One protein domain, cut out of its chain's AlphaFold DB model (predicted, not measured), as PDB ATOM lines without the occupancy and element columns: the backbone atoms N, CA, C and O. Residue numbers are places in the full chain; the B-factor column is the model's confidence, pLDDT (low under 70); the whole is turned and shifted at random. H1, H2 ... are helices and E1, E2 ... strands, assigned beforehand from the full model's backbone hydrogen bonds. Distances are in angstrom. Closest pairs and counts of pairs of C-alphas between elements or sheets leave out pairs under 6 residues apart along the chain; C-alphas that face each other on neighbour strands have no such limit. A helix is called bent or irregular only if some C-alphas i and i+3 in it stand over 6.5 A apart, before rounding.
ATOM      1  N   ASP A  34      37.664  46.648 -38.910       91.38
ATOM      2  CA  ASP A  34      38.765  46.769 -37.962       91.38
ATOM      3  C   ASP A  34      38.484  46.017 -36.660       91.38
ATOM      4  O   ASP A  34      37.354  45.971 -36.158       91.38
ATOM      5  N   VAL A  35      39.544  45.462 -36.065       91.12
ATOM      6  CA  VAL A  35      39.474  44.845 -34.731       91.12
ATOM      7  C   VAL A  35      39.244  45.912 -33.659       91.12
ATOM      8  O   VAL A  35      38.379  45.742 -32.807       91.12
ATOM      9  N   GLY A  36      39.958  47.037 -33.729       88.81
ATOM     10  CA  GLY A  36      39.734  48.207 -32.876       88.81
ATOM     11  C   GLY A  36      38.976  49.301 -33.619       88.81
ATOM     12  O   GLY A  36      39.224  49.520 -34.796       88.81
ATOM     13  N   SER A  37      38.071  50.001 -32.940       84.38
ATOM     14  CA  SER A  37      37.318  51.128 -33.503       84.38
ATOM     15  C   SER A  37      37.436  52.355 -32.604       84.38
ATOM     16  O   SER A  37      37.582  52.213 -31.392       84.38
ATOM     17  N   GLY A  38      37.328  53.552 -33.184       82.75
ATOM     18  CA  GLY A  38      37.317  54.811 -32.427       82.75
ATOM     19  C   GLY A  38      38.697  55.367 -32.065       82.75
ATOM     20  O   GLY A  38      38.775  56.338 -31.321       82.75
ATOM     21  N   ILE A  39      39.780  54.789 -32.596       80.94
ATOM     22  CA  ILE A  39      41.141  55.311 -32.435       80.94
ATOM     23  C   ILE A  39      41.743  55.515 -33.820       80.94
ATOM     24  O   ILE A  39      41.810  54.582 -34.619       80.94
ATOM     25  N   SER A  40      42.174  56.738 -34.111       75.69
ATOM     26  CA  SER A  40      42.847  57.061 -35.362       75.69
ATOM     27  C   SER A  40      44.296  56.558 -35.351       75.69
ATOM     28  O   SER A  40      45.043  56.749 -34.391       75.69
ATOM     29  N   GLY A  41      44.710  55.917 -36.447       75.81
ATOM     30  CA  GLY A  41      46.089  55.477 -36.678       75.81
ATOM     31  C   GLY A  41      46.278  53.958 -36.753       75.81
ATOM     32  O   GLY A  41      45.446  53.168 -36.331       75.81
ATOM     33  N   THR A  42      47.416  53.540 -37.315       68.00
ATOM     34  CA  THR A  42      47.727  52.131 -37.640       68.00
ATOM     35  C   THR A  42      48.810  51.519 -36.748       68.00
ATOM     36  O   THR A  42      49.330  50.435 -37.029       68.00
ATOM     37  N   ARG A  43      49.174  52.192 -35.650       77.94
ATOM     38  CA  ARG A  43      50.237  51.746 -34.740       77.94
ATOM     39  C   ARG A  43      49.714  50.693 -33.774       77.94
ATOM     40  O   ARG A  43      49.575  50.949 -32.585       77.94
ATOM     41  N   SER A  44      49.480  49.480 -34.273       75.56
ATOM     42  CA  SER A  44      49.050  48.364 -33.423       75.56
ATOM     43  C   SER A  44      50.004  48.155 -32.241       75.56
ATOM     44  O   SER A  44      49.557  47.871 -31.131       75.56
ATOM     45  N   ALA A  45      51.313  48.361 -32.446       82.31
ATOM     46  CA  ALA A  45      52.364  48.295 -31.423       82.31
ATOM     47  C   ALA A  45      52.136  49.211 -30.205       82.31
ATOM     48  O   ALA A  45      52.645  48.900 -29.135       82.31
ATOM     49  N   ALA A  46      51.358  50.289 -30.339       86.81
ATOM     50  CA  ALA A  46      51.063  51.208 -29.242       86.81
ATOM     51  C   ALA A  46      50.018  50.668 -28.249       86.81
ATOM     52  O   ALA A  46      49.895  51.191 -27.146       86.81
ATOM     53  N   PHE A  47      49.260  49.632 -28.618       88.81
ATOM     54  CA  PHE A  47      48.220  49.064 -27.760       88.81
ATOM     55  C   PHE A  47      48.746  47.863 -26.980       88.81
ATOM     56  O   PHE A  47      49.422  46.997 -27.542       88.81
ATOM     57  N   SER A  48      48.408  47.786 -25.693       89.62
ATOM     58  CA  SER A  48      48.721  46.629 -24.848       89.62
ATOM     59  C   SER A  48      47.858  45.412 -25.217       89.62
ATOM     60  O   SER A  48      46.789  45.563 -25.808       89.62
ATOM     61  N   SER A  49      48.279  44.200 -24.839       87.19
ATOM     62  CA  SER A  49      47.438  42.998 -24.984       87.19
ATOM     63  C   SER A  49      46.106  43.130 -24.242       87.19
ATOM     64  O   SER A  49      45.071  42.768 -24.794       87.19
ATOM     65  N   ALA A  50      46.103  43.740 -23.050       88.31
ATOM     66  CA  ALA A  50      44.876  44.011 -22.303       88.31
ATOM     67  C   ALA A  50      43.927  44.932 -23.085       88.31
ATOM     68  O   ALA A  50      42.736  44.655 -23.179       88.31
ATOM     69  N   THR A  51      44.458  45.981 -23.722       89.94
ATOM     70  CA  THR A  51      43.678  46.880 -24.585       89.94
ATOM     71  C   THR A  51      43.108  46.145 -25.799       89.94
ATOM     72  O   THR A  51      41.948  46.329 -26.139       89.94
ATOM     73  N   LEU A  52      43.895  45.291 -26.454       88.69
ATOM     74  CA  LEU A  52      43.425  44.533 -27.616       88.69
ATOM     75  C   LEU A  52      42.353  43.501 -27.227       88.69
ATOM     76  O   LEU A  52      41.406  43.284 -27.981       88.69
ATOM     77  N   ALA A  53      42.453  42.919 -26.030       87.19
ATOM     78  CA  ALA A  53      41.468  41.974 -25.516       87.19
ATOM     79  C   ALA A  53      40.087  42.616 -25.285       87.19
ATOM     80  O   ALA A  53      39.069  41.957 -25.522       87.19
ATOM     81  N   THR A  54      40.016  43.895 -24.883       90.50
ATOM     82  CA  THR A  54      38.723  44.591 -24.710       90.50
ATOM     83  C   THR A  54      37.998  44.821 -26.035       90.50
ATOM     84  O   THR A  54      36.776  44.949 -26.048       90.50
ATOM     85  N   TRP A  55      38.712  44.803 -27.164       92.38
ATOM     86  CA  TRP A  55      38.121  44.973 -28.493       92.38
ATOM     87  C   TRP A  55      37.467  43.710 -29.048       92.38
ATOM     88  O   TRP A  55      36.709  43.802 -30.013       92.38
ATOM     89  N   ARG A  56      37.700  42.543 -28.434       92.25
ATOM     90  CA  ARG A  56      37.186  41.253 -28.917       92.25
ATOM     91  C   ARG A  56      35.665  41.243 -29.065       92.25
ATOM     92  O   ARG A  56      35.163  40.910 -30.132       92.25
ATOM     93  N   LEU A  57      34.940  41.603 -28.005       93.00
ATOM     94  CA  LEU A  57      33.475  41.587 -28.030       93.00
ATOM     95  C   LEU A  57      32.909  42.645 -28.999       93.00
ATOM     96  O   LEU A  57      32.122  42.262 -29.862       93.00
ATOM     97  N   PRO A  58      33.340  43.924 -28.963       94.75
ATOM     98  CA  PRO A  58      32.934  44.908 -29.968       94.75
ATOM     99  C   PRO A  58      33.212  44.471 -31.411       94.75
ATOM    100  O   PRO A  58      32.396  44.714 -32.294       94.75
ATOM    101  N   PHE A  59      34.346  43.813 -31.663       94.75
ATOM    102  CA  PHE A  59      34.671  43.274 -32.980       94.75
ATOM    103  C   PHE A  59      33.691  42.176 -33.412       94.75
ATOM    104  O   PHE A  59      33.212  42.214 -34.541       94.75
ATOM    105  N   PHE A  60      33.345  41.241 -32.525       94.69
ATOM    106  CA  PHE A  60      32.381  40.183 -32.844       94.69
ATOM    107  C   PHE A  60      30.988  40.738 -33.136       94.69
ATOM    108  O   PHE A  60      30.409  40.382 -34.159       94.69
ATOM    109  N   LEU A  61      30.512  41.687 -32.326       94.75
ATOM    110  CA  LEU A  61      29.234  42.366 -32.566       94.75
ATOM    111  C   LEU A  61      29.215  43.090 -33.921       94.75
ATOM    112  O   LEU A  61      28.203  43.085 -34.617       94.75
ATOM    113  N   ARG A  62      30.340  43.687 -34.342       94.81
ATOM    114  CA  ARG A  62      30.447  44.292 -35.680       94.81
ATOM    115  C   ARG A  62      30.404  43.260 -36.799       94.81
ATOM    116  O   ARG A  62      29.776  43.526 -37.817       94.81
ATOM    117  N   LEU A  63      31.043  42.100 -36.633       94.12
ATOM    118  CA  LEU A  63      30.935  41.020 -37.618       94.12
ATOM    119  C   LEU A  63      29.477  40.571 -37.776       94.12
ATOM    120  O   LEU A  63      29.003  40.469 -38.903       94.12
ATOM    121  N   GLU A  64      28.753  40.373 -36.675       93.81
ATOM    122  CA  GLU A  64      27.325  40.023 -36.704       93.81
ATOM    123  C   GLU A  64      26.486  41.116 -37.369       93.81
ATOM    124  O   GLU A  64      25.673  40.822 -38.245       93.81
ATOM    125  N   ALA A  65      26.728  42.384 -37.023       92.25
ATOM    126  CA  ALA A  65      26.044  43.518 -37.635       92.25
ATOM    127  C   ALA A  65      26.298  43.598 -39.149       92.25
ATOM    128  O   ALA A  65      25.366  43.854 -39.911       92.25
ATOM    129  N   HIS A  66      27.525  43.328 -39.608       89.94
ATOM    130  CA  HIS A  66      27.837  43.268 -41.037       89.94
ATOM    131  C   HIS A  66      27.089  42.139 -41.743       89.94
ATOM    132  O   HIS A  66      26.541  42.367 -42.819       89.94
ATOM    133  N   VAL A  67      27.016  40.950 -41.139       89.75
ATOM    134  CA  VAL A  67      26.232  39.833 -41.689       89.75
ATOM    135  C   VAL A  67      24.749  40.180 -41.745       89.75
ATOM    136  O   VAL A  67      24.109  39.942 -42.764       89.75
ATOM    137  N   SER A  68      24.210  40.788 -40.690       89.62
ATOM    138  CA  SER A  68      22.814  41.224 -40.648       89.62
ATOM    139  C   SER A  68      22.513  42.275 -41.720       89.62
ATOM    140  O   SER A  68      21.490  42.185 -42.396       89.62
ATOM    141  N   ALA A  69      23.399  43.256 -41.906       87.25
ATOM    142  CA  ALA A  69      23.244  44.290 -42.925       87.25
ATOM    143  C   ALA A  69      23.336  43.711 -44.345       87.25
ATOM    144  O   ALA A  69      22.523  44.047 -45.203       87.25
ATOM    145  N   ALA A  70      24.282  42.799 -44.583       85.25
ATOM    146  CA  ALA A  70      24.397  42.099 -45.857       85.25
ATOM    147  C   ALA A  70      23.163  41.224 -46.137       85.25
ATOM    148  O   ALA A  70      22.663  41.217 -47.257       85.25
ATOM    149  N   ALA A  71      22.610  40.557 -45.118       85.81
ATOM    150  CA  ALA A  71      21.400  39.745 -45.251       85.81
ATOM    151  C   ALA A  71      20.184  40.583 -45.643       85.81
ATOM    152  O   ALA A  71      19.418  40.165 -46.507       85.81
ATOM    153  N   ALA A  72      20.045  41.773 -45.054       85.62
ATOM    154  CA  ALA A  72      18.987  42.719 -45.396       85.62
ATOM    155  C   ALA A  72      19.109  43.256 -46.834       85.62
ATOM    156  O   ALA A  72      18.100  43.597 -47.445       85.62
ATOM    157  N   ALA A  73      20.326  43.312 -47.385       81.00
ATOM    158  CA  ALA A  73      20.574  43.730 -48.763       81.00
ATOM    159  C   ALA A  73      20.371  42.601 -49.796       81.00
ATOM    160  O   ALA A  73      20.213  42.878 -50.985       81.00
ATOM    161  N   CYS A  74      20.371  41.332 -49.375       74.44
ATOM    162  CA  CYS A  74      20.158  40.188 -50.259       74.44
ATOM    163  C   CYS A  74      18.663  39.904 -50.478       74.44
ATOM    164  O   CYS A  74      17.889  39.777 -49.527       74.44
ATOM    165  N   THR A  75      18.271  39.683 -51.735       66.38
ATOM    166  CA  THR A  75      16.934  39.223 -52.147       66.38
ATOM    167  C   THR A  75      16.698  37.770 -51.705       66.38
ATOM    168  O   THR A  75      16.811  36.822 -52.474       66.38
ATOM    169  N   GLY A  76      16.441  37.579 -50.411       65.44
ATOM    170  CA  GLY A  76      16.298  36.264 -49.778       65.44
ATOM    171  C   GLY A  76      16.547  36.249 -48.265       65.44
ATOM    172  O   GLY A  76      16.264  35.241 -47.629       65.44
ATOM    173  N   GLY A  77      17.061  37.340 -47.676       61.59
ATOM    174  CA  GLY A  77      17.003  37.635 -46.230       61.59
ATOM    175  C   GLY A  77      17.749  36.698 -45.263       61.59
ATOM    176  O   GLY A  77      17.778  36.938 -44.060       61.59
ATOM    177  N   CYS A  78      18.358  35.622 -45.749       69.69
ATOM    178  CA  CYS A  78      19.002  34.603 -44.928       69.69
ATOM    179  C   CYS A  78      20.381  35.058 -44.425       69.69
ATOM    180  O   CYS A  78      21.332  35.188 -45.198       69.69
ATOM    181  N   ALA A  79      20.531  35.222 -43.105       69.75
ATOM    182  CA  ALA A  79      21.810  35.565 -42.466       69.75
ATOM    183  C   ALA A  79      22.933  34.565 -42.804       69.75
ATOM    184  O   ALA A  79      24.081  34.946 -43.015       69.75
ATOM    185  N   SER A  80      22.594  33.280 -42.944       70.81
ATOM    186  CA  SER A  80      23.552  32.238 -43.333       70.81
ATOM    187  C   SER A  80      24.067  32.370 -44.774       70.81
ATOM    188  O   SER A  80      25.081  31.753 -45.111       70.81
ATOM    189  N   CYS A  81      23.352  33.096 -45.626       73.81
ATOM    190  CA  CYS A  81      23.673  33.318 -47.032       73.81
ATOM    191  C   CYS A  81      24.517  34.588 -47.194       73.81
ATOM    192  O   CYS A  81      25.331  34.680 -48.106       73.81
ATOM    193  N   ALA A  82      24.345  35.537 -46.272       82.75
ATOM    194  CA  ALA A  82      25.076  36.793 -46.227       82.75
ATOM    195  C   ALA A  82      26.358  36.746 -45.384       82.75
ATOM    196  O   ALA A  82      27.161  37.678 -45.424       82.75
ATOM    197  N   ALA A  83      26.557  35.678 -44.606       87.81
ATOM    198  CA  ALA A  83      27.789  35.485 -43.859       87.81
ATOM    199  C   ALA A  83      28.989  35.420 -44.819       87.81
ATOM    200  O   ALA A  83      28.923  34.717 -45.834       87.81
ATOM    201  N   PRO A  84      30.106  36.103 -44.513       91.19
ATOM    202  CA  PRO A  84      31.284  36.020 -45.356       91.19
ATOM    203  C   PRO A  84      31.806  34.583 -45.354       91.19
ATOM    204  O   PRO A  84      31.964  33.960 -44.300       91.19
ATOM    205  N   ARG A  85      32.126  34.070 -46.545       91.25
ATOM    206  CA  ARG A  85      32.726  32.737 -46.698       91.25
ATOM    207  C   ARG A  85      34.123  32.671 -46.077       91.25
ATOM    208  O   ARG A  85      34.555  31.608 -45.640       91.25
ATOM    209  N   LEU A  86      34.821  33.808 -46.019       94.44
ATOM    210  CA  LEU A  86      36.158  33.932 -45.450       94.44
ATOM    211  C   LEU A  86      36.295  35.223 -44.635       94.44
ATOM    212  O   LEU A  86      35.847  36.283 -45.065       94.44
ATOM    213  N   VAL A  87      36.994  35.152 -43.503       96.06
ATOM    214  CA  VAL A  87      37.496  36.316 -42.760       96.06
ATOM    215  C   VAL A  87      39.016  36.249 -42.708       96.06
ATOM    216  O   VAL A  87      39.584  35.323 -42.131       96.06
ATOM    217  N   ALA A  88      39.683  37.244 -43.293       96.81
ATOM    218  CA  ALA A  88      41.138  37.332 -43.320       96.81
ATOM    219  C   ALA A  88      41.655  38.436 -42.385       96.81
ATOM    220  O   ALA A  88      41.417  39.622 -42.598       96.81
ATOM    221  N   PHE A  89      42.426  38.056 -41.368       95.81
ATOM    222  CA  PHE A  89      43.119  38.987 -40.483       95.81
ATOM    223  C   PHE A  89      44.404  39.490 -41.136       95.81
ATOM    224  O   PHE A  89      45.321  38.711 -41.376       95.81
ATOM    225  N   SER A  90      44.539  40.800 -41.342       93.44
ATOM    226  CA  SER A  90      45.733  41.441 -41.925       93.44
ATOM    227  C   SER A  90      46.908  41.602 -40.936       93.44
ATOM    228  O   SER A  90      47.632  42.603 -40.937       93.44
ATOM    229  N   GLY A  91      47.115  40.608 -40.069       90.94
ATOM    230  CA  GLY A  91      48.217  40.565 -39.113       90.94
ATOM    231  C   GLY A  91      48.046  39.488 -38.042       90.94
ATOM    232  O   GLY A  91      47.042  39.460 -37.331       90.94
ATOM    233  N   VAL A  92      49.082  38.662 -37.860       91.12
ATOM    234  CA  VAL A  92      49.126  37.570 -36.864       91.12
ATOM    235  C   VAL A  92      48.812  38.055 -35.451       91.12
ATOM    236  O   VAL A  92      48.080  37.394 -34.718       91.12
ATOM    237  N   ARG A  93      49.335  39.228 -35.070       89.00
ATOM    238  CA  ARG A  93      49.108  39.783 -33.735       89.00
ATOM    239  C   ARG A  93      47.622  40.004 -33.471       89.00
ATOM    240  O   ARG A  93      47.144  39.529 -32.457       89.00
ATOM    241  N   HIS A  94      46.891  40.649 -34.379       89.25
ATOM    242  CA  HIS A  94      45.470  40.934 -34.165       89.25
ATOM    243  C   HIS A  94      44.670  39.662 -33.888       89.25
ATOM    244  O   HIS A  94      43.922  39.628 -32.921       89.25
ATOM    245  N   PHE A  95      44.891  38.602 -34.670       92.06
ATOM    246  CA  PHE A  95      44.210  37.328 -34.449       92.06
ATOM    247  C   PHE A  95      44.616  36.665 -33.126       92.06
ATOM    248  O   PHE A  95      43.762  36.166 -32.398       92.06
ATOM    249  N   ARG A  96      45.908  36.706 -32.775       90.56
ATOM    250  CA  ARG A  96      46.415  36.141 -31.517       90.56
ATOM    251  C   ARG A  96      45.763  36.763 -30.288       90.56
ATOM    252  O   ARG A  96      45.443  36.043 -29.352       90.56
ATOM    253  N   GLU A  97      45.570  38.077 -30.287       88.69
ATOM    254  CA  GLU A  97      44.999  38.784 -29.133       88.69
ATOM    255  C   GLU A  97      43.476  38.578 -28.991       88.69
ATOM    256  O   GLU A  97      42.900  38.963 -27.978       88.69
ATOM    257  N   LEU A  98      42.811  37.926 -29.958       89.00
ATOM    258  CA  LEU A  98      41.412  37.503 -29.804       89.00
ATOM    259  C   LEU A  98      41.260  36.247 -28.935       89.00
ATOM    260  O   LEU A  98      40.146  35.933 -28.507       89.00
ATOM    261  N   PHE A  99      42.346  35.516 -28.672       85.75
ATOM    262  CA  PHE A  99      42.323  34.378 -27.761       85.75
ATOM    263  C   PHE A  99      42.444  34.870 -26.314       85.75
ATOM    264  O   PHE A  99      43.330  35.671 -26.015       85.75
ATOM    265  N   PRO A 100      41.588  34.396 -25.391       72.19
ATOM    266  CA  PRO A 100      41.658  34.812 -23.999       72.19
ATOM    267  C   PRO A 100      43.007  34.427 -23.384       72.19
ATOM    268  O   PRO A 100      43.549  33.354 -23.651       72.19
ATOM    269  N   GLU A 101      43.520  35.279 -22.501       61.59
ATOM    270  CA  GLU A 101      44.847  35.156 -21.882       61.59
ATOM    271  C   GLU A 101      45.048  33.810 -21.148       61.59
ATOM    272  O   GLU A 101      46.134  33.231 -21.163       61.59
ATOM    273  N   LYS A 102      43.961  33.232 -20.609       55.38
ATOM    274  CA  LYS A 102      43.941  31.921 -19.930       55.38
ATOM    275  C   LYS A 102      43.911  30.702 -20.867       55.38
ATOM    276  O   LYS A 102      44.019  29.575 -20.391       55.38
ATOM    277  N   ALA A 103      43.804  30.886 -22.187       50.56
ATOM    278  CA  ALA A 103      43.931  29.789 -23.154       50.56
ATOM    279  C   ALA A 103      45.393  29.352 -23.376       50.56
ATOM    280  O   ALA A 103      45.641  28.329 -24.020       50.56
ATOM    281  N   ARG A 104      46.364  30.075 -22.797       50.19
ATOM    282  CA  ARG A 104      47.724  29.577 -22.570       50.19
ATOM    283  C   ARG A 104      47.687  28.636 -21.366       50.19
ATOM    284  O   ARG A 104      47.822  29.069 -20.229       50.19
ATOM    285  N   PRO A 148      39.174  23.802 -26.808       48.94
ATOM    286  CA  PRO A 148      39.280  25.255 -26.635       48.94
ATOM    287  C   PRO A 148      40.705  25.710 -26.263       48.94
ATOM    288  O   PRO A 148      40.898  26.591 -25.428       48.94
ATOM    289  N   ARG A 149      41.736  25.079 -26.832       59.78
ATOM    290  CA  ARG A 149      43.133  25.433 -26.582       59.78
ATOM    291  C   ARG A 149      43.594  26.412 -27.651       59.78
ATOM    292  O   ARG A 149      43.500  26.120 -28.839       59.78
ATOM    293  N   CYS A 150      44.116  27.559 -27.220       66.62
ATOM    294  CA  CYS A 150      44.839  28.451 -28.118       66.62
ATOM    295  C   CYS A 150      46.037  27.675 -28.685       66.62
ATOM    296  O   CYS A 150      46.767  27.053 -27.904       66.62
ATOM    297  N   PRO A 151      46.263  27.683 -30.007       73.44
ATOM    298  CA  PRO A 151      47.470  27.094 -30.564       73.44
ATOM    299  C   PRO A 151      48.699  27.793 -29.967       73.44
ATOM    300  O   PRO A 151      48.695  29.011 -29.775       73.44
ATOM    301  N   ALA A 152      49.751  27.023 -29.670       75.50
ATOM    302  CA  ALA A 152      51.002  27.570 -29.135       75.50
ATOM    303  C   ALA A 152      51.623  28.602 -30.094       75.50
ATOM    304  O   ALA A 152      52.164  29.618 -29.660       75.50
ATOM    305  N   THR A 153      51.458  28.367 -31.399       83.50
ATOM    306  CA  THR A 153      51.920  29.251 -32.467       83.50
ATOM    307  C   THR A 153      50.826  29.402 -33.516       83.50
ATOM    308  O   THR A 153      50.299  28.411 -34.018       83.50
ATOM    309  N   ILE A 154      50.515  30.647 -33.875       89.44
ATOM    310  CA  ILE A 154      49.611  30.984 -34.978       89.44
ATOM    311  C   ILE A 154      50.470  31.232 -36.212       89.44
ATOM    312  O   ILE A 154      51.296  32.146 -36.221       89.44
ATOM    313  N   ARG A 155      50.280  30.414 -37.247       91.94
ATOM    314  CA  ARG A 155      50.973  30.562 -38.531       91.94
ATOM    315  C   ARG A 155      50.095  31.322 -39.526       91.94
ATOM    316  O   ARG A 155      48.872  31.186 -39.456       91.94
ATOM    317  N   PRO A 156      50.681  32.102 -40.450       95.00
ATOM    318  CA  PRO A 156      49.936  32.632 -41.581       95.00
ATOM    319  C   PRO A 156      49.270  31.523 -42.410       95.00
ATOM    320  O   PRO A 156      49.804  30.421 -42.514       95.00
ATOM    321  N   GLY A 157      48.121  31.829 -43.007       95.44
ATOM    322  CA  GLY A 157      47.281  30.898 -43.757       95.44
ATOM    323  C   GLY A 157      45.944  30.612 -43.072       95.44
ATOM    324  O   GLY A 157      45.508  31.344 -42.176       95.44
ATOM    325  N   ARG A 158      45.275  29.547 -43.517       95.69
ATOM    326  CA  ARG A 158      43.991  29.092 -42.974       95.69
ATOM    327  C   ARG A 158      44.145  28.594 -41.537       95.69
ATOM    328  O   ARG A 158      45.080  27.862 -41.224       95.69
ATOM    329  N   GLN A 159      43.203  28.964 -40.679       94.50
ATOM    330  CA  GLN A 159      43.154  28.570 -39.277       94.50
ATOM    331  C   GLN A 159      42.110  27.476 -39.057       94.50
ATOM    332  O   GLN A 159      41.011  27.524 -39.606       94.50
ATOM    333  N   TRP A 160      42.452  26.505 -38.211       89.44
ATOM    334  CA  TRP A 160      41.562  25.423 -37.767       89.44
ATOM    335  C   TRP A 160      41.086  25.594 -36.318       89.44
ATOM    336  O   TRP A 160      40.264  24.816 -35.841       89.44
ATOM    337  N   VAL A 161      41.599  26.604 -35.610       88.12
ATOM    338  CA  VAL A 161      41.160  26.971 -34.259       88.12
ATOM    339  C   VAL A 161      40.642  28.398 -34.288       88.12
ATOM    340  O   VAL A 161      41.318  29.293 -34.794       88.12
ATOM    341  N   LEU A 162      39.460  28.606 -33.716       90.06
ATOM    342  CA  LEU A 162      38.815  29.908 -33.608       90.06
ATOM    343  C   LEU A 162      38.772  30.351 -32.141       90.06
ATOM    344  O   LEU A 162      38.707  29.499 -31.249       90.06
ATOM    345  N   PRO A 163      38.826  31.664 -31.863       88.88
ATOM    346  CA  PRO A 163      38.684  32.167 -30.505       88.88
ATOM    347  C   PRO A 163      37.300  31.824 -29.938       88.88
ATOM    348  O   PRO A 163      36.312  31.716 -30.666       88.88
ATOM    349  N   ALA A 164      37.218  31.670 -28.616       85.94
ATOM    350  CA  ALA A 164      35.950  31.407 -27.944       85.94
ATOM    351  C   ALA A 164      34.934  32.527 -28.231       85.94
ATOM    352  O   ALA A 164      35.272  33.712 -28.151       85.94
ATOM    353  N   GLY A 165      33.691  32.143 -28.531       89.44
ATOM    354  CA  GLY A 165      32.621  33.078 -28.885       89.44
ATOM    355  C   GLY A 165      32.726  33.656 -30.296       89.44
ATOM    356  O   GLY A 165      32.146  34.705 -30.543       89.44
ATOM    357  N   TRP A 166      33.482  33.022 -31.202       93.06
ATOM    358  CA  TRP A 166      33.505  33.412 -32.611       93.06
ATOM    359  C   TRP A 166      32.073  33.471 -33.183       93.06
ATOM    360  O   TRP A 166      31.359  32.472 -33.080       93.06
ATOM    361  N   PRO A 167      31.650  34.603 -33.779       93.25
ATOM    362  CA  PRO A 167      30.235  34.844 -34.076       93.25
ATOM    363  C   PRO A 167      29.747  34.198 -35.377       93.25
ATOM    364  O   PRO A 167      28.548  34.084 -35.608       93.25
ATOM    365  N   LEU A 168      30.662  33.796 -36.264       91.94
ATOM    366  CA  LEU A 168      30.302  33.283 -37.587       91.94
ATOM    367  C   LEU A 168      30.302  31.749 -37.606       91.94
ATOM    368  O   LEU A 168      31.173  31.136 -36.989       91.94
ATOM    369  N   PRO A 169      29.387  31.099 -38.346       88.88
ATOM    370  CA  PRO A 169      29.300  29.643 -38.388       88.88
ATOM    371  C   PRO A 169      30.584  29.025 -38.978       88.88
ATOM    372  O   PRO A 169      30.860  29.225 -40.166       88.88
ATOM    373  N   PRO A 170      31.354  28.214 -38.220       86.25
ATOM    374  CA  PRO A 170      32.625  27.648 -38.694       86.25
ATOM    375  C   PRO A 170      32.480  26.715 -39.902       86.25
ATOM    376  O   PRO A 170      33.427  26.517 -40.654       86.25
ATOM    377  N   ALA A 171      31.285  26.145 -40.099       86.25
ATOM    378  CA  ALA A 171      30.969  25.300 -41.248       86.25
ATOM    379  C   ALA A 171      30.903  26.078 -42.577       86.25
ATOM    380  O   ALA A 171      30.979  25.466 -43.638       86.25
ATOM    381  N   ARG A 172      30.741  27.407 -42.528       86.00
ATOM    382  CA  ARG A 172      30.601  28.269 -43.715       86.00
ATOM    383  C   ARG A 172      31.638  29.380 -43.801       86.00
ATOM    384  O   ARG A 172      31.856  29.900 -44.888       86.00
ATOM    385  N   CYS A 173      32.245  29.750 -42.676       91.50
ATOM    386  CA  CYS A 173      33.206  30.837 -42.597       91.50
ATOM    387  C   CYS A 173      34.599  30.299 -42.271       91.50
ATOM    388  O   CYS A 173      34.868  29.856 -41.152       91.50
ATOM    389  N   GLU A 174      35.504  30.359 -43.244       94.62
ATOM    390  CA  GLU A 174      36.917  30.091 -43.014       94.62
ATOM    391  C   GLU A 174      37.602  31.305 -42.393       94.62
ATOM    392  O   GLU A 174      37.395  32.440 -42.818       94.62
ATOM    393  N   VAL A 175      38.502  31.074 -41.440       95.94
ATOM    394  CA  VAL A 175      39.341  32.142 -40.895       95.94
ATOM    395  C   VAL A 175      40.760  31.997 -41.402       95.94
ATOM    396  O   VAL A 175      41.354  30.924 -41.352       95.94
ATOM    397  N   TRP A 176      41.304  33.102 -41.885       97.25
ATOM    398  CA  TRP A 176      42.634  33.197 -42.454       97.25
ATOM    399  C   TRP A 176      43.437  34.257 -41.708       97.25
ATOM    400  O   TRP A 176      42.919  35.300 -41.318       97.25
ATOM    401  N   VAL A 177      44.724  34.003 -41.512       96.25
ATOM    402  CA  VAL A 177      45.647  34.940 -40.867       96.25
ATOM    403  C   VAL A 177      46.739  35.288 -41.846       96.25
ATOM    404  O   VAL A 177      47.438  34.417 -42.346       96.25
ATOM    405  N   MET A 178      46.897  36.568 -42.124       96.00
ATOM    406  CA  MET A 178      47.896  37.062 -43.051       96.00
ATOM    407  C   MET A 178      49.077  37.674 -42.298       96.00
ATOM    408  O   MET A 178      48.917  38.204 -41.189       96.00
ATOM    409  N   PRO A 179      50.281  37.658 -42.893       92.75
ATOM    410  CA  PRO A 179      51.374  38.482 -42.409       92.75
ATOM    411  C   PRO A 179      50.966  39.959 -42.417       92.75
ATOM    412  O   PRO A 179      50.187  40.406 -43.267       92.75
ATOM    413  N   SER A 180      51.508  40.740 -41.478       87.06
ATOM    414  CA  SER A 180      51.250  42.183 -41.458       87.06
ATOM    415  C   SER A 180      51.756  42.833 -42.745       87.06
ATOM    416  O   SER A 180      52.859  42.552 -43.215       87.06
ATOM    417  N   THR A 181      50.970  43.760 -43.288       84.12
ATOM    418  CA  THR A 181      51.342  44.486 -44.513       84.12
ATOM    419  C   THR A 181      52.208  45.724 -44.259       84.12
ATOM    420  O   THR A 181      52.566  46.412 -45.210       84.12
ATOM    421  N   SER A 182      52.552  46.007 -42.995       75.06
ATOM    422  CA  SER A 182      53.207  47.247 -42.542       75.06
ATOM    423  C   SER A 182      54.705  47.357 -42.852       75.06
ATOM    424  O   SER A 182      55.324  48.346 -42.483       75.06
ATOM    425  N   GLY A 183      55.321  46.365 -43.501       76.62
ATOM    426  CA  GLY A 183      56.761  46.371 -43.804       76.62
ATOM    427  C   GLY A 183      57.683  46.221 -42.585       76.62
ATOM    428  O   GLY A 183      58.819  45.802 -42.756       76.62
ATOM    429  N   ALA A 184      57.183  46.482 -41.375       77.12
ATOM    430  CA  ALA A 184      57.943  46.503 -40.126       77.12
ATOM    431  C   ALA A 184      58.438  45.126 -39.657       77.12
ATOM    432  O   ALA A 184      59.373  45.040 -38.868       77.12
ATOM    433  N   ALA A 185      57.803  44.042 -40.107       79.94
ATOM    434  CA  ALA A 185      58.254  42.696 -39.784       79.94
ATOM    435  C   ALA A 185      59.427  42.296 -40.690       79.94
ATOM    436  O   ALA A 185      59.315  42.413 -41.915       79.94
ATOM    437  N   ALA A 186      60.498  41.776 -40.085       86.88
ATOM    438  CA  ALA A 186      61.631  41.175 -40.783       86.88
ATOM    439  C   ALA A 186      61.174  39.893 -41.499       86.88
ATOM    440  O   ALA A 186      61.111  38.819 -40.912       86.88
ATOM    441  N   MET A 187      60.759  40.047 -42.753       91.12
ATOM    442  CA  MET A 187      60.363  38.976 -43.665       91.12
ATOM    443  C   MET A 187      60.598  39.454 -45.091       91.12
ATOM    444  O   MET A 187      60.461  40.648 -45.394       91.12
ATOM    445  N   THR A 188      60.909  38.519 -45.974       92.75
ATOM    446  CA  THR A 188      61.022  38.784 -47.403       92.75
ATOM    447  C   THR A 188      59.665  39.177 -47.992       92.75
ATOM    448  O   THR A 188      58.590  38.933 -47.429       92.75
ATOM    449  N   ARG A 189      59.694  39.805 -49.173       91.25
ATOM    450  CA  ARG A 189      58.466  40.111 -49.920       91.25
ATOM    451  C   ARG A 189      57.696  38.838 -50.271       91.25
ATOM    452  O   ARG A 189      56.473  38.850 -50.191       91.25
ATOM    453  N   GLU A 190      58.399  37.771 -50.632       93.00
ATOM    454  CA  GLU A 190      57.783  36.509 -51.040       93.00
ATOM    455  C   GLU A 190      57.060  35.833 -49.869       93.00
ATOM    456  O   GLU A 190      55.871  35.541 -49.977       93.00
ATOM    457  N   GLU A 191      57.703  35.720 -48.703       92.69
ATOM    458  CA  GLU A 191      57.061  35.211 -47.478       92.69
ATOM    459  C   GLU A 191      55.833  36.036 -47.080       92.69
ATOM    460  O   GLU A 191      54.844  35.506 -46.568       92.69
ATOM    461  N   ARG A 192      55.874  37.351 -47.327       93.50
ATOM    462  CA  ARG A 192      54.746  38.237 -47.045       93.50
ATOM    463  C   ARG A 192      53.584  38.013 -48.001       93.50
ATOM    464  O   ARG A 192      52.448  38.077 -47.547       93.50
ATOM    465  N   VAL A 193      53.850  37.828 -49.293       95.25
ATOM    466  CA  VAL A 193      52.836  37.773 -50.362       95.25
ATOM    467  C   VAL A 193      52.268  36.365 -50.544       95.25
ATOM    468  O   VAL A 193      51.090  36.238 -50.868       95.25
ATOM    469  N   SER A 194      53.050  35.317 -50.289       95.88
ATOM    470  CA  SER A 194      52.645  33.922 -50.502       95.88
ATOM    471  C   SER A 194      51.303  33.558 -49.833       95.88
ATOM    472  O   SER A 194      50.398  33.126 -50.552       95.88
ATOM    473  N   PRO A 195      51.050  33.864 -48.539       96.38
ATOM    474  CA  PRO A 195      49.746  33.590 -47.920       96.38
ATOM    475  C   PRO A 195      48.571  34.321 -48.585       96.38
ATOM    476  O   PRO A 195      47.457  33.799 -48.620       96.38
ATOM    477  N   TRP A 196      48.814  35.510 -49.144       96.94
ATOM    478  CA  TRP A 196      47.794  36.265 -49.872       96.94
ATOM    479  C   TRP A 196      47.504  35.662 -51.244       96.94
ATOM    480  O   TRP A 196      46.350  35.662 -51.657       96.94
ATOM    481  N   ARG A 197      48.508  35.102 -51.933       97.50
ATOM    482  CA  ARG A 197      48.284  34.350 -53.180       97.50
ATOM    483  C   ARG A 197      47.439  33.108 -52.926       97.50
ATOM    484  O   ARG A 197      46.509  32.846 -53.679       97.50
ATOM    485  N   THR A 198      47.707  32.381 -51.840       97.44
ATOM    486  CA  THR A 198      46.877  31.232 -51.448       97.44
ATOM    487  C   THR A 198      45.439  31.656 -51.144       97.44
ATOM    488  O   THR A 198      44.502  30.998 -51.591       97.44
ATOM    489  N   LEU A 199      45.250  32.774 -50.433       96.56
ATOM    490  CA  LEU A 199      43.922  33.334 -50.178       96.56
ATOM    491  C   LEU A 199      43.211  33.731 -51.483       96.56
ATOM    492  O   LEU A 199      42.031  33.434 -51.644       96.56
ATOM    493  N   ALA A 200      43.921  34.359 -52.422       96.12
ATOM    494  CA  ALA A 200      43.375  34.743 -53.722       96.12
ATOM    495  C   ALA A 200      42.929  33.523 -54.539       96.12
ATOM    496  O   ALA A 200      41.803  33.493 -55.028       96.12
ATOM    497  N   ALA A 201      43.764  32.481 -54.608       95.75
ATOM    498  CA  ALA A 201      43.409  31.225 -55.264       95.75
ATOM    499  C   ALA A 201      42.176  30.576 -54.612       95.75
ATOM    500  O   ALA A 201      41.293  30.076 -55.307       95.75
ATOM    501  N   ARG A 202      42.067  30.634 -53.276       94.75
ATOM    502  CA  ARG A 202      40.892  30.138 -52.548       94.75
ATOM    503  C   ARG A 202      39.626  30.927 -52.889       94.75
ATOM    504  O   ARG A 202      38.586  30.304 -53.083       94.75
ATOM    505  N   LEU A 203      39.714  32.257 -52.962       91.94
ATOM    506  CA  LEU A 203      38.603  33.133 -53.353       91.94
ATOM    507  C   LEU A 203      38.143  32.853 -54.789       91.94
ATOM    508  O   LEU A 203      36.948  32.754 -55.035       91.94
ATOM    509  N   GLN A 204      39.083  32.666 -55.717       89.81
ATOM    510  CA  GLN A 204      38.781  32.332 -57.112       89.81
ATOM    511  C   GLN A 204      38.121  30.954 -57.244       89.81
ATOM    512  O   GLN A 204      37.153  30.810 -57.986       89.81
ATOM    513  N   ALA A 205      38.595  29.961 -56.485       88.88
ATOM    514  CA  ALA A 205      38.022  28.615 -56.475       88.88
ATOM    515  C   ALA A 205      36.588  28.570 -55.920       88.88
ATOM    516  O   ALA A 205      35.820  27.692 -56.300       88.88
ATOM    517  N   GLU A 206      36.213  29.503 -55.039       79.44
ATOM    518  CA  GLU A 206      34.831  29.602 -54.553       79.44
ATOM    519  C   GLU A 206      33.841  30.129 -55.588       79.44
ATOM    520  O   GLU A 206      32.632  29.954 -55.399       79.44
ATOM    521  N   GLY A 207      34.347  30.758 -56.652       68.69
ATOM    522  CA  GLY A 207      33.558  31.515 -57.608       68.69
ATOM    523  C   GLY A 207      32.950  32.784 -56.999       68.69
ATOM    524  O   GLY A 207      32.940  32.970 -55.775       68.69
TER     525      GLY A 207
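Overview. This is residues 34 to 104 and 148 to 207 of the 221 residues of an uncharacterized protein of Auxenochlorella protothecoides (UniProt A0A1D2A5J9). A small sheet of three short strands stands between two long helices: H5 covers one face, while H2, with short H1 before it, lies set off on the other side, apart from the sheet. Short H4 packs on the face opposite H5, and H3 packs on the last part of H2. The printed part has 131 residues with five named helices and three named strands, in the order H1 H2 H3 E1 H4 E2 E3 H5; the sheet's order is E1 E3 E2, mixed. Under half of the residues, 61 of 131, are in named elements, mostly helix. The whole is compact, with a radius of gyration of the C-alphas of 15.5 A and spans of 46 by 33 by 33 A.

Arrangement. Start at Asp 34 and pass the unnamed residues 34 to 48 to reach H1, residues 49 to 54, and H2, residues 56 to 73, which meet only through their link. H3, residues 79 to 82, touches H2 at residues 67 to 71 alone; the closest C-alphas, of Ala 71 and Ala 82, are 4.8 A apart. Next come edge strand E1, residues 86 to 89, and H4, residues 92 to 96. H4 and H1 are close but not clearly touching, with the C-alphas of Leu 52 and His 94 closest at 7.7 A. Beyond the cut, E2, residues 157 to 159, and E3, residues 174 to 177, form an antiparallel hairpin at 128 degrees; look for N 157 and O 177, 2.8 A apart. E3 is parallel to E1 at 19 degrees, with N 87 and O 174 at 2.8 A. H4 is on the sheet at a height of 7.5 A, only just over E1, on which 3 of its C-alphas fall. H5, residues 189 to 205, is on the opposite face at a height of 9.6 A and runs along the strands, at 3 degrees to E2 on the local plane. Its closest C-alphas to E2 are those of Pro 195 and Gly 157, 5.5 A apart. H5 is irregular, but only just: C-alphas 192 and 195 are 6.9 A apart. Every O i to N i+4 pair is within hydrogen-bond range in H1, H2 and H4, and 11 of 13 are in H5; H3 is too short for such a pair.

Along the chain. Find C-alpha 49 at (47.438, 42.998, -24.984), where H1 begins. H2 runs 26.0 A from C-alpha 56 at (37.186, 41.253, -28.917). H5 runs 24.4 A to C-alpha 205 at (38.022, 28.615, -56.475). E1 measures 9.9 A and E3 10.2 A.

Size, cuts and confidence. The C-alphas farthest apart, of Gly 76 and Ala 186, are 46.5 A apart. Residues 105 to 147 are not printed, and C-alphas 104 and 148 are 10.3 A apart across the cut. The links E2 to E3 and E3 to H5 are long. The mean pLDDT of the printed part is 86.0; 14 residues are under 70, among them 75 to 79, 101 to 104 and 148 to 150.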